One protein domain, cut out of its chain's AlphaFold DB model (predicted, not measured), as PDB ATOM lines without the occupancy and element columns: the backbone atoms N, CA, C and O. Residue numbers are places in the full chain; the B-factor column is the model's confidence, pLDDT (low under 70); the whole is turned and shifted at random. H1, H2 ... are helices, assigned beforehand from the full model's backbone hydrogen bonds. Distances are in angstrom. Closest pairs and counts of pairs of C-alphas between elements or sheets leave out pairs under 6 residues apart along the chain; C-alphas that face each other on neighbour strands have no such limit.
ATOM      1  N   VAL A 120      81.096  26.141  -9.543       85.94
ATOM      2  CA  VAL A 120      81.008  27.154 -10.591       85.94
ATOM      3  C   VAL A 120      81.925  28.309 -10.216       85.94
ATOM      4  O   VAL A 120      81.701  29.007  -9.229       85.94
ATOM      5  N   LYS A 121      82.968  28.530 -11.017       85.75
ATOM      6  CA  LYS A 121      83.888  29.658 -10.836       85.75
ATOM      7  C   LYS A 121      83.246  30.952 -11.324       85.75
ATOM      8  O   LYS A 121      82.565  30.971 -12.351       85.75
ATOM      9  N   PHE A 122      83.510  32.052 -10.623       81.62
ATOM     10  CA  PHE A 122      83.131  33.373 -11.112       81.62
ATOM     11  C   PHE A 122      83.855  33.669 -12.433       81.62
ATOM     12  O   PHE A 122      85.074  33.498 -12.529       81.62
ATOM     13  N   GLY A 123      83.097  34.076 -13.452       73.88
ATOM     14  CA  GLY A 123      83.643  34.460 -14.749       73.88
ATOM     15  C   GLY A 123      84.366  35.809 -14.703       73.88
ATOM     16  O   GLY A 123      84.330  36.537 -13.713       73.88
ATOM     17  N   GLU A 124      85.030  36.173 -15.801       60.69
ATOM     18  CA  GLU A 124      85.581  37.529 -15.953       60.69
ATOM     19  C   GLU A 124      84.479  38.582 -16.170       60.69
ATOM     20  O   GLU A 124      84.671  39.753 -15.839       60.69
ATOM     21  N   THR A 125      83.311  38.165 -16.671       65.25
ATOM     22  CA  THR A 125      82.104  38.989 -16.808       65.25
ATOM     23  C   THR A 125      81.150  38.752 -15.631       65.25
ATOM     24  O   THR A 125      81.062  37.658 -15.079       65.25
ATOM     25  N   THR A 126      80.395  39.778 -15.231       69.94
ATOM     26  CA  THR A 126      79.420  39.714 -14.121       69.94
ATOM     27  C   THR A 126      78.190  38.850 -14.420       69.94
ATOM     28  O   THR A 126      77.307  38.727 -13.571       69.94
ATOM     29  N   GLU A 127      78.117  38.250 -15.608       79.12
ATOM     30  CA  GLU A 127      76.943  37.548 -16.128       79.12
ATOM     31  C   GLU A 127      76.555  36.333 -15.276       79.12
ATOM     32  O   GLU A 127      75.364  36.065 -15.125       79.12
ATOM     33  N   ASN A 128      77.522  35.664 -14.633       85.94
ATOM     34  CA  ASN A 128      77.262  34.513 -13.763       85.94
ATOM     35  C   ASN A 128      77.331  34.825 -12.257       85.94
ATOM     36  O   ASN A 128      77.335  33.897 -11.451       85.94
ATOM     37  N   TYR A 129      77.359  36.101 -11.839       88.56
ATOM     38  CA  TYR A 129      77.527  36.445 -10.417       88.56
ATOM     39  C   TYR A 129      76.440  35.830  -9.530       88.56
ATOM     40  O   TYR A 129      76.746  35.291  -8.473       88.56
ATOM     41  N   LEU A 130      75.174  35.885  -9.963       91.50
ATOM     42  CA  LEU A 130      74.054  35.325  -9.202       91.50
ATOM     43  C   LEU A 130      74.206  33.816  -8.999       91.50
ATOM     44  O   LEU A 130      74.022  33.337  -7.884       91.50
ATOM     45  N   GLU A 131      74.542  33.092 -10.066       91.50
ATOM     46  CA  GLU A 131      74.793  31.653 -10.018       91.50
ATOM     47  C   GLU A 131      75.959  31.357  -9.073       91.50
ATOM     48  O   GLU A 131      75.791  30.602  -8.117       91.50
ATOM     49  N   TYR A 132      77.078  32.060  -9.259       92.62
ATOM     50  CA  TYR A 132      78.272  31.964  -8.428       92.62
ATOM     51  C   TYR A 132      77.956  32.107  -6.931       92.62
ATOM     52  O   TYR A 132      78.215  31.172  -6.173       92.62
ATOM     53  N   VAL A 133      77.327  33.214  -6.507       93.62
ATOM     54  CA  VAL A 133      77.033  33.470  -5.081       93.62
ATOM     55  C   VAL A 133      75.859  32.666  -4.525       93.62
ATOM     56  O   VAL A 133      75.637  32.666  -3.315       93.62
ATOM     57  N   SER A 134      75.065  32.020  -5.384       94.00
ATOM     58  CA  SER A 134      73.961  31.159  -4.944       94.00
ATOM     59  C   SER A 134      74.432  29.780  -4.489       94.00
ATOM     60  O   SER A 134      73.719  29.107  -3.741       94.00
ATOM     61  N   GLN A 135      75.637  29.373  -4.896       94.75
ATOM     62  CA  GLN A 135      76.257  28.136  -4.439       94.75
ATOM     63  C   GLN A 135      76.506  28.191  -2.938       94.75
ATOM     64  O   GLN A 135      76.872  29.231  -2.395       94.75
ATOM     65  N   ARG A 136      76.347  27.052  -2.261       95.19
ATOM     66  CA  ARG A 136      76.466  26.974  -0.803       95.19
ATOM     67  C   ARG A 136      77.801  27.538  -0.299       95.19
ATOM     68  O   ARG A 136      77.770  28.318   0.650       95.19
ATOM     69  N   GLN A 137      78.920  27.181  -0.938       94.50
ATOM     70  CA  GLN A 137      80.260  27.646  -0.555       94.50
ATOM     71  C   GLN A 137      80.334  29.180  -0.514       94.50
ATOM     72  O   GLN A 137      80.594  29.769   0.537       94.50
ATOM     73  N   GLU A 138      79.994  29.836  -1.624       95.69
ATOM     74  CA  GLU A 138      80.043  31.295  -1.752       95.69
ATOM     75  C   GLU A 138      78.983  32.006  -0.917       95.69
ATOM     76  O   GLU A 138      79.261  33.029  -0.287       95.69
ATOM     77  N   LEU A 139      77.769  31.456  -0.868       97.31
ATOM     78  CA  LEU A 139      76.662  32.014  -0.099       97.31
ATOM     79  C   LEU A 139      77.022  32.108   1.387       97.31
ATOM     80  O   LEU A 139      76.777  33.122   2.037       97.31
ATOM     81  N   GLU A 140      77.582  31.039   1.942       97.88
ATOM     82  CA  GLU A 140      78.005  30.971   3.336       97.88
ATOM     83  C   GLU A 140      79.224  31.874   3.603       97.88
ATOM     84  O   GLU A 140      79.198  32.640   4.572       97.88
ATOM     85  N   ALA A 141      80.241  31.854   2.730       97.50
ATOM     86  CA  ALA A 141      81.449  32.672   2.858       97.50
ATOM     87  C   ALA A 141      81.142  34.174   2.806       97.50
ATOM     88  O   ALA A 141      81.491  34.922   3.728       97.50
ATOM     89  N   HIS A 142      80.397  34.618   1.792       98.00
ATOM     90  CA  HIS A 142      79.960  36.006   1.700       98.00
ATOM     91  C   HIS A 142      79.021  36.391   2.839       98.00
ATOM     92  O   HIS A 142      79.121  37.499   3.362       98.00
ATOM     93  N   PHE A 143      78.119  35.515   3.283       98.50
ATOM     94  CA  PHE A 143      77.218  35.886   4.372       98.50
ATOM     95  C   PHE A 143      77.961  36.107   5.699       98.50
ATOM     96  O   PHE A 143      77.669  37.072   6.412       98.50
ATOM     97  N   VAL A 144      78.956  35.275   6.019       98.56
ATOM     98  CA  VAL A 144      79.817  35.477   7.197       98.56
ATOM     99  C   VAL A 144      80.676  36.736   7.048       98.56
ATOM    100  O   VAL A 144      80.806  37.493   8.013       98.56
ATOM    101  N   GLN A 145      81.187  37.021   5.847       98.19
ATOM    102  CA  GLN A 145      81.864  38.282   5.528       98.19
ATOM    103  C   GLN A 145      80.960  39.492   5.825       98.19
ATOM    104  O   GLN A 145      81.391  40.425   6.503       98.19
ATOM    105  N   LEU A 146      79.691  39.470   5.400       98.50
ATOM    106  CA  LEU A 146      78.741  40.552   5.691       98.50
ATOM    107  C   LEU A 146      78.458  40.704   7.186       98.50
ATOM    108  O   LEU A 146      78.330  41.828   7.677       98.50
ATOM    109  N   LEU A 147      78.348  39.589   7.911       98.06
ATOM    110  CA  LEU A 147      78.144  39.616   9.355       98.06
ATOM    111  C   LEU A 147      79.338  40.255  10.070       98.06
ATOM    112  O   LEU A 147      79.144  41.098  10.943       98.06
ATOM    113  N   TYR A 148      80.557  39.909   9.652       98.44
ATOM    114  CA  TYR A 148      81.777  40.519  10.167       98.44
ATOM    115  C   TYR A 148      81.810  42.026   9.900       98.44
ATOM    116  O   TYR A 148      82.014  42.803  10.832       98.44
ATOM    117  N   ILE A 149      81.531  42.451   8.661       98.00
ATOM    118  CA  ILE A 149      81.476  43.873   8.299       98.00
ATOM    119  C   ILE A 149      80.446  44.608   9.164       98.00
ATOM    120  O   ILE A 149      80.728  45.678   9.693       98.00
ATOM    121  N   ASN A 150      79.258  44.033   9.365       97.56
ATOM    122  CA  ASN A 150      78.214  44.658  10.178       97.56
ATOM    123  C   ASN A 150      78.643  44.891  11.641       97.56
ATOM    124  O   ASN A 150      78.168  45.844  12.258       97.56
ATOM    125  N   GLU A 151      79.496  44.031  12.202       96.38
ATOM    126  CA  GLU A 151      79.834  44.025  13.633       96.38
ATOM    127  C   GLU A 151      81.171  44.684  13.961       96.38
ATOM    128  O   GLU A 151      81.290  45.327  15.002       96.38
ATOM    129  N   TYR A 152      82.158  44.539  13.079       96.38
ATOM    130  CA  TYR A 152      83.545  44.908  13.356       96.38
ATOM    131  C   TYR A 152      84.107  45.959  12.400       96.38
ATOM    132  O   TYR A 152      85.039  46.650  12.792       96.38
ATOM    133  N   GLU A 153      83.537  46.101  11.199       95.00
ATOM    134  CA  GLU A 153      83.993  47.063  10.177       95.00
ATOM    135  C   GLU A 153      82.828  47.934   9.669       95.00
ATOM    136  O   GLU A 153      82.731  48.304   8.500       95.00
ATOM    137  N   SER A 154      81.870  48.250  10.544       94.81
ATOM    138  CA  SER A 154      80.617  48.911  10.150       94.81
ATOM    139  C   SER A 154      80.798  50.354   9.651       94.81
ATOM    140  O   SER A 154      79.839  50.988   9.197       94.81
ATOM    141  N   GLU A 155      81.990  50.915   9.822       93.94
ATOM    142  CA  GLU A 155      82.437  52.220   9.350       93.94
ATOM    143  C   GLU A 155      82.720  52.257   7.848       93.94
ATOM    144  O   GLU A 155      82.628  53.336   7.266       93.94
ATOM    145  N   ILE A 156      82.987  51.110   7.208       92.69
ATOM    146  CA  ILE A 156      83.195  51.051   5.750       92.69
ATOM    147  C   ILE A 156      81.876  51.207   4.980       92.69
ATOM    148  O   ILE A 156      81.868  51.507   3.789       92.69
ATOM    149  N   ILE A 157      80.742  51.009   5.659       96.06
ATOM    150  CA  ILE A 157      79.412  51.118   5.065       96.06
ATOM    151  C   ILE A 157      78.984  52.587   5.044       96.06
ATOM    152  O   ILE A 157      78.880  53.234   6.091       96.06
ATOM    153  N   ASP A 158      78.618  53.089   3.864       96.62
ATOM    154  CA  ASP A 158      77.995  54.407   3.724       96.62
ATOM    155  C   ASP A 158      76.773  54.536   4.657       96.62
ATOM    156  O   ASP A 158      75.884  53.673   4.701       96.62
ATOM    157  N   LYS A 159      76.706  55.650   5.398       96.44
ATOM    158  CA  LYS A 159      75.643  55.942   6.374       96.44
ATOM    159  C   LYS A 159      74.236  55.778   5.787       96.44
ATOM    160  O   LYS A 159      73.335  55.357   6.513       96.44
ATOM    161  N   ARG A 160      74.050  56.057   4.490       97.19
ATOM    162  CA  ARG A 160      72.772  55.908   3.770       97.19
ATOM    163  C   ARG A 160      72.275  54.463   3.733       97.19
ATOM    164  O   ARG A 160      71.070  54.244   3.709       97.19
ATOM    165  N   TYR A 161      73.180  53.486   3.752       97.69
ATOM    166  CA  TYR A 161      72.855  52.068   3.576       97.69
ATOM    167  C   TYR A 161      72.942  51.254   4.867       97.69
ATOM    168  O   TYR A 161      72.406  50.148   4.918       97.69
ATOM    169  N   LYS A 162      73.568  51.790   5.923       96.62
ATOM    170  CA  LYS A 162      73.883  51.063   7.165       96.62
ATOM    171  C   LYS A 162      72.666  50.416   7.837       96.62
ATOM    172  O   LYS A 162      72.727  49.253   8.233       96.62
ATOM    173  N   LYS A 163      71.539  51.133   7.928       97.56
ATOM    174  CA  LYS A 163      70.299  50.610   8.538       97.56
ATOM    175  C   LYS A 163      69.723  49.436   7.743       97.56
ATOM    176  O   LYS A 163      69.346  48.421   8.327       97.56
ATOM    177  N   ASP A 164      69.661  49.573   6.421       98.06
ATOM    178  CA  ASP A 164      69.119  48.537   5.543       98.06
ATOM    179  C   ASP A 164      70.022  47.313   5.472       98.06
ATOM    180  O   ASP A 164      69.526  46.192   5.598       98.06
ATOM    181  N   PHE A 165      71.334  47.526   5.372       98.25
ATOM    182  CA  PHE A 165      72.335  46.469   5.429       98.25
ATOM    183  C   PHE A 165      72.203  45.651   6.718       98.25
ATOM    184  O   PHE A 165      71.985  44.441   6.663       98.25
ATOM    185  N   SER A 166      72.214  46.318   7.876       98.12
ATOM    186  CA  SER A 166      72.100  45.644   9.172       98.12
ATOM    187  C   SER A 166      70.783  44.877   9.313       98.12
ATOM    188  O   SER A 166      70.747  43.754   9.818       98.12
ATOM    189  N   ARG A 167      69.674  45.437   8.812       98.31
ATOM    190  CA  ARG A 167      68.376  44.751   8.783       98.31
ATOM    191  C   ARG A 167      68.419  43.478   7.933       98.31
ATOM    192  O   ARG A 167      67.871  42.465   8.364       98.31
ATOM    193  N   LEU A 168      69.024  43.525   6.745       98.12
ATOM    194  CA  LEU A 168      69.131  42.372   5.844       98.12
ATOM    195  C   LEU A 168      70.027  41.278   6.432       98.12
ATOM    196  O   LEU A 168      69.612  40.122   6.471       98.12
ATOM    197  N   VAL A 169      71.188  41.645   6.979       97.88
ATOM    198  CA  VAL A 169      72.086  40.706   7.670       97.88
ATOM    199  C   VAL A 169      71.358  40.026   8.831       97.88
ATOM    200  O   VAL A 169      71.306  38.801   8.896       97.88
ATOM    201  N   ASN A 170      70.685  40.788   9.699       97.56
ATOM    202  CA  ASN A 170      69.942  40.222  10.830       97.56
ATOM    203  C   ASN A 170      68.802  39.279  10.413       97.56
ATOM    204  O   ASN A 170      68.495  38.328  11.135       97.56
ATOM    205  N   ARG A 171      68.171  39.516   9.256       97.81
ATOM    206  CA  ARG A 171      67.195  38.579   8.677       97.81
ATOM    207  C   ARG A 171      67.873  37.299   8.192       97.81
ATOM    208  O   ARG A 171      67.387  36.227   8.531       97.81
ATOM    209  N   GLY A 172      69.005  37.403   7.495       97.56
ATOM    210  CA  GLY A 172      69.774  36.254   6.998       97.56
ATOM    211  C   GLY A 172      70.344  35.339   8.093       97.56
ATOM    212  O   GLY A 172      70.553  34.148   7.858       97.56
ATOM    213  N   ILE A 173      70.562  35.870   9.306       96.69
ATOM    214  CA  ILE A 173      70.939  35.060  10.478       96.69
ATOM    215  C   ILE A 173      69.776  34.148  10.874       96.69
ATOM    216  O   ILE A 173      69.978  32.967  11.131       96.69
ATOM    217  N   LYS A 174      68.558  34.703  10.922       95.44
ATOM    218  CA  LYS A 174      67.347  33.991  11.356       95.44
ATOM    219  C   LYS A 174      66.766  33.093  10.267       95.44
ATOM    220  O   LYS A 174      66.108  32.111  10.584       95.44
ATOM    221  N   ASN A 175      66.970  33.460   9.005       96.06
ATOM    222  CA  ASN A 175      66.432  32.760   7.853       96.06
ATOM    223  C   ASN A 175      67.507  32.625   6.757       96.06
ATOM    224  O   ASN A 175      67.777  33.604   6.054       96.06
ATOM    225  N   PRO A 176      68.097  31.428   6.569       95.12
ATOM    226  CA  PRO A 176      69.117  31.195   5.550       95.12
ATOM    227  C   PRO A 176      68.704  31.574   4.120       95.12
ATOM    228  O   PRO A 176      69.567  31.981   3.344       95.12
ATOM    229  N   SER A 177      67.411  31.528   3.770       95.25
ATOM    230  CA  SER A 177      66.953  31.900   2.420       95.25
ATOM    231  C   SER A 177      67.075  33.399   2.116       95.25
ATOM    232  O   SER A 177      67.094  33.795   0.954       95.25
ATOM    233  N   GLU A 178      67.231  34.250   3.136       97.12
ATOM    234  CA  GLU A 178      67.418  35.700   2.971       97.12
ATOM    235  C   GLU A 178      68.891  36.099   2.756       97.12
ATOM    236  O   GLU A 178      69.178  37.262   2.460       97.12
ATOM    237  N   ARG A 179      69.847  35.167   2.892       98.00
ATOM    238  CA  ARG A 179      71.290  35.466   2.792       98.00
ATOM    239  C   ARG A 179      71.673  35.993   1.418       98.00
ATOM    240  O   ARG A 179      72.354  37.012   1.328       98.00
ATOM    241  N   LEU A 180      71.157  35.361   0.364       97.88
ATOM    242  CA  LEU A 180      71.437  35.754  -1.017       97.88
ATOM    243  C   LEU A 180      71.021  37.207  -1.265       97.88
ATOM    244  O   LEU A 180      71.773  37.994  -1.828       97.88
ATOM    245  N   LYS A 181      69.856  37.607  -0.750       97.81
ATOM    246  CA  LYS A 181      69.370  38.985  -0.854       97.81
ATOM    247  C   LYS A 181      70.296  39.988  -0.165       97.81
ATOM    248  O   LYS A 181      70.511  41.074  -0.700       97.81
ATOM    249  N   ALA A 182      70.840  39.644   1.003       98.12
ATOM    250  CA  ALA A 182      71.809  40.491   1.695       98.12
ATOM    251  C   ALA A 182      73.107  40.645   0.882       98.12
ATOM    252  O   ALA A 182      73.614  41.759   0.761       98.12
ATOM    253  N   ILE A 183      73.591  39.558   0.272       98.12
ATOM    254  CA  ILE A 183      74.803  39.528  -0.565       98.12
ATOM    255  C   ILE A 183      74.627  40.365  -1.830       98.12
ATOM    256  O   ILE A 183      75.441  41.244  -2.107       98.12
ATOM    257  N   LEU A 184      73.525  40.169  -2.558       97.00
ATOM    258  CA  LEU A 184      73.221  40.952  -3.756       97.00
ATOM    259  C   LEU A 184      73.079  42.444  -3.432       97.00
ATOM    260  O   LEU A 184      73.569  43.290  -4.182       97.00
ATOM    261  N   TYR A 185      72.453  42.780  -2.298       97.81
ATOM    262  CA  TYR A 185      72.369  44.161  -1.827       97.81
ATOM    263  C   TYR A 185      73.759  44.746  -1.549       97.81
ATOM    264  O   TYR A 185      74.054  45.844  -2.017       97.81
ATOM    265  N   ALA A 186      74.608  44.024  -0.817       97.38
ATOM    266  CA  ALA A 186      75.940  44.488  -0.446       97.38
ATOM    267  C   ALA A 186      76.823  44.751  -1.675       97.38
ATOM    268  O   ALA A 186      77.384  45.841  -1.786       97.38
ATOM    269  N   ASN A 187      76.832  43.820  -2.632       95.19
ATOM    270  CA  ASN A 187      77.532  43.964  -3.911       95.19
ATOM    271  C   ASN A 187      77.010  45.168  -4.718       95.19
ATOM    272  O   ASN A 187      77.772  46.026  -5.149       95.19
ATOM    273  N   THR A 188      75.684  45.320  -4.840       95.25
ATOM    274  CA  THR A 188      75.072  46.453  -5.570       95.25
ATOM    275  C   THR A 188      75.427  47.813  -4.957       95.25
ATOM    276  O   THR A 188      75.413  48.836  -5.644       95.25
ATOM    277  N   LYS A 189      75.703  47.861  -3.649       96.31
ATOM    278  CA  LYS A 189      76.096  49.086  -2.938       96.31
ATOM    279  C   LYS A 189      77.611  49.261  -2.808       96.31
ATOM    280  O   LYS A 189      78.018  50.251  -2.204       96.31
ATOM    281  N   GLY A 190      78.413  48.354  -3.371       93.12
ATOM    282  CA  GLY A 190      79.876  48.390  -3.300       93.12
ATOM    283  C   GLY A 190      80.421  48.220  -1.881       93.12
ATOM    284  O   GLY A 190      81.430  48.828  -1.543       93.12
ATOM    285  N   ILE A 191      79.715  47.467  -1.030       94.38
ATOM    286  CA  ILE A 191      80.177  47.121   0.326       94.38
ATOM    287  C   ILE A 191      81.154  45.940   0.272       94.38
ATOM    288  O   ILE A 191      82.105  45.899   1.049       94.38
ATOM    289  N   ILE A 192      80.893  44.994  -0.634       91.62
ATOM    290  CA  ILE A 192      81.767  43.873  -0.997       91.62
ATOM    291  C   ILE A 192      81.928  43.827  -2.511       91.62
ATOM    292  O   ILE A 192      81.028  44.383  -3.188       91.62
TER     293      ILE A 192
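AT A GLANCE: This is residues 120 to 192 of the 192 residues of an uncharacterized protein of Pedobacter sp. AR-2-6 (UniProt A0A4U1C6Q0). H3, H4 and H1 stand side by side in a row with H4 in the middle, and H2, the longest helix by residues, crosses one side of H3 and H4. H3 and H4 form a helical hairpin, while H1 meets H2 only at a corner. The printed part has 73 residues with four named helices, H1 to H4 in order, and no named strand; the class is all helix. It is compact, with a radius of gyration of the C-alphas of 11.9 A and spans of 32 by 25 by 17 A.

HOW THE PARTS SIT: H1, residues 126 to 134, and H2, residues 136 to 152, only just touch, with 3 pairs of C-alphas within 8 A, and only at the corner by their tight link; Val 133 and Leu 139 have the closest C-alphas, 5.2 A. H2 residues 143 to 150 touch residues 165 to 172 of H3, residues 159 to 174, at a steep tilt of 52 degrees, opposite ways; the closest C-alphas are those of Asn 150 and Ser 166, 6.3 A. H4, residues 176 to 188, touches H3 at a shallow tilt of 21 degrees, opposite ways, with the C-alphas of Gly 172 and Arg 179 closest, 4.5 A. H1 and H3 are apart. Every O i to N i+4 pair is within hydrogen-bond range in H2, against 3 of 5 in H1, 9 of 12 in H3 and 7 of 9 in H4.

IN THESE COORDINATES: H1 begins at C-alpha 126, (79.420, 39.714, -14.121), and is 13.7 A long; H2 is 23.9 A, H3 24.0 A and H4 19.8 A, ending at C-alpha 188, (75.072, 46.453, -5.570).

THE WHOLE: The C-alphas of Val 120 and Lys 159 are the two farthest apart, 33.8 A. The printed part has no cut and no long link. Residues 124 to 126 are under pLDDT 70.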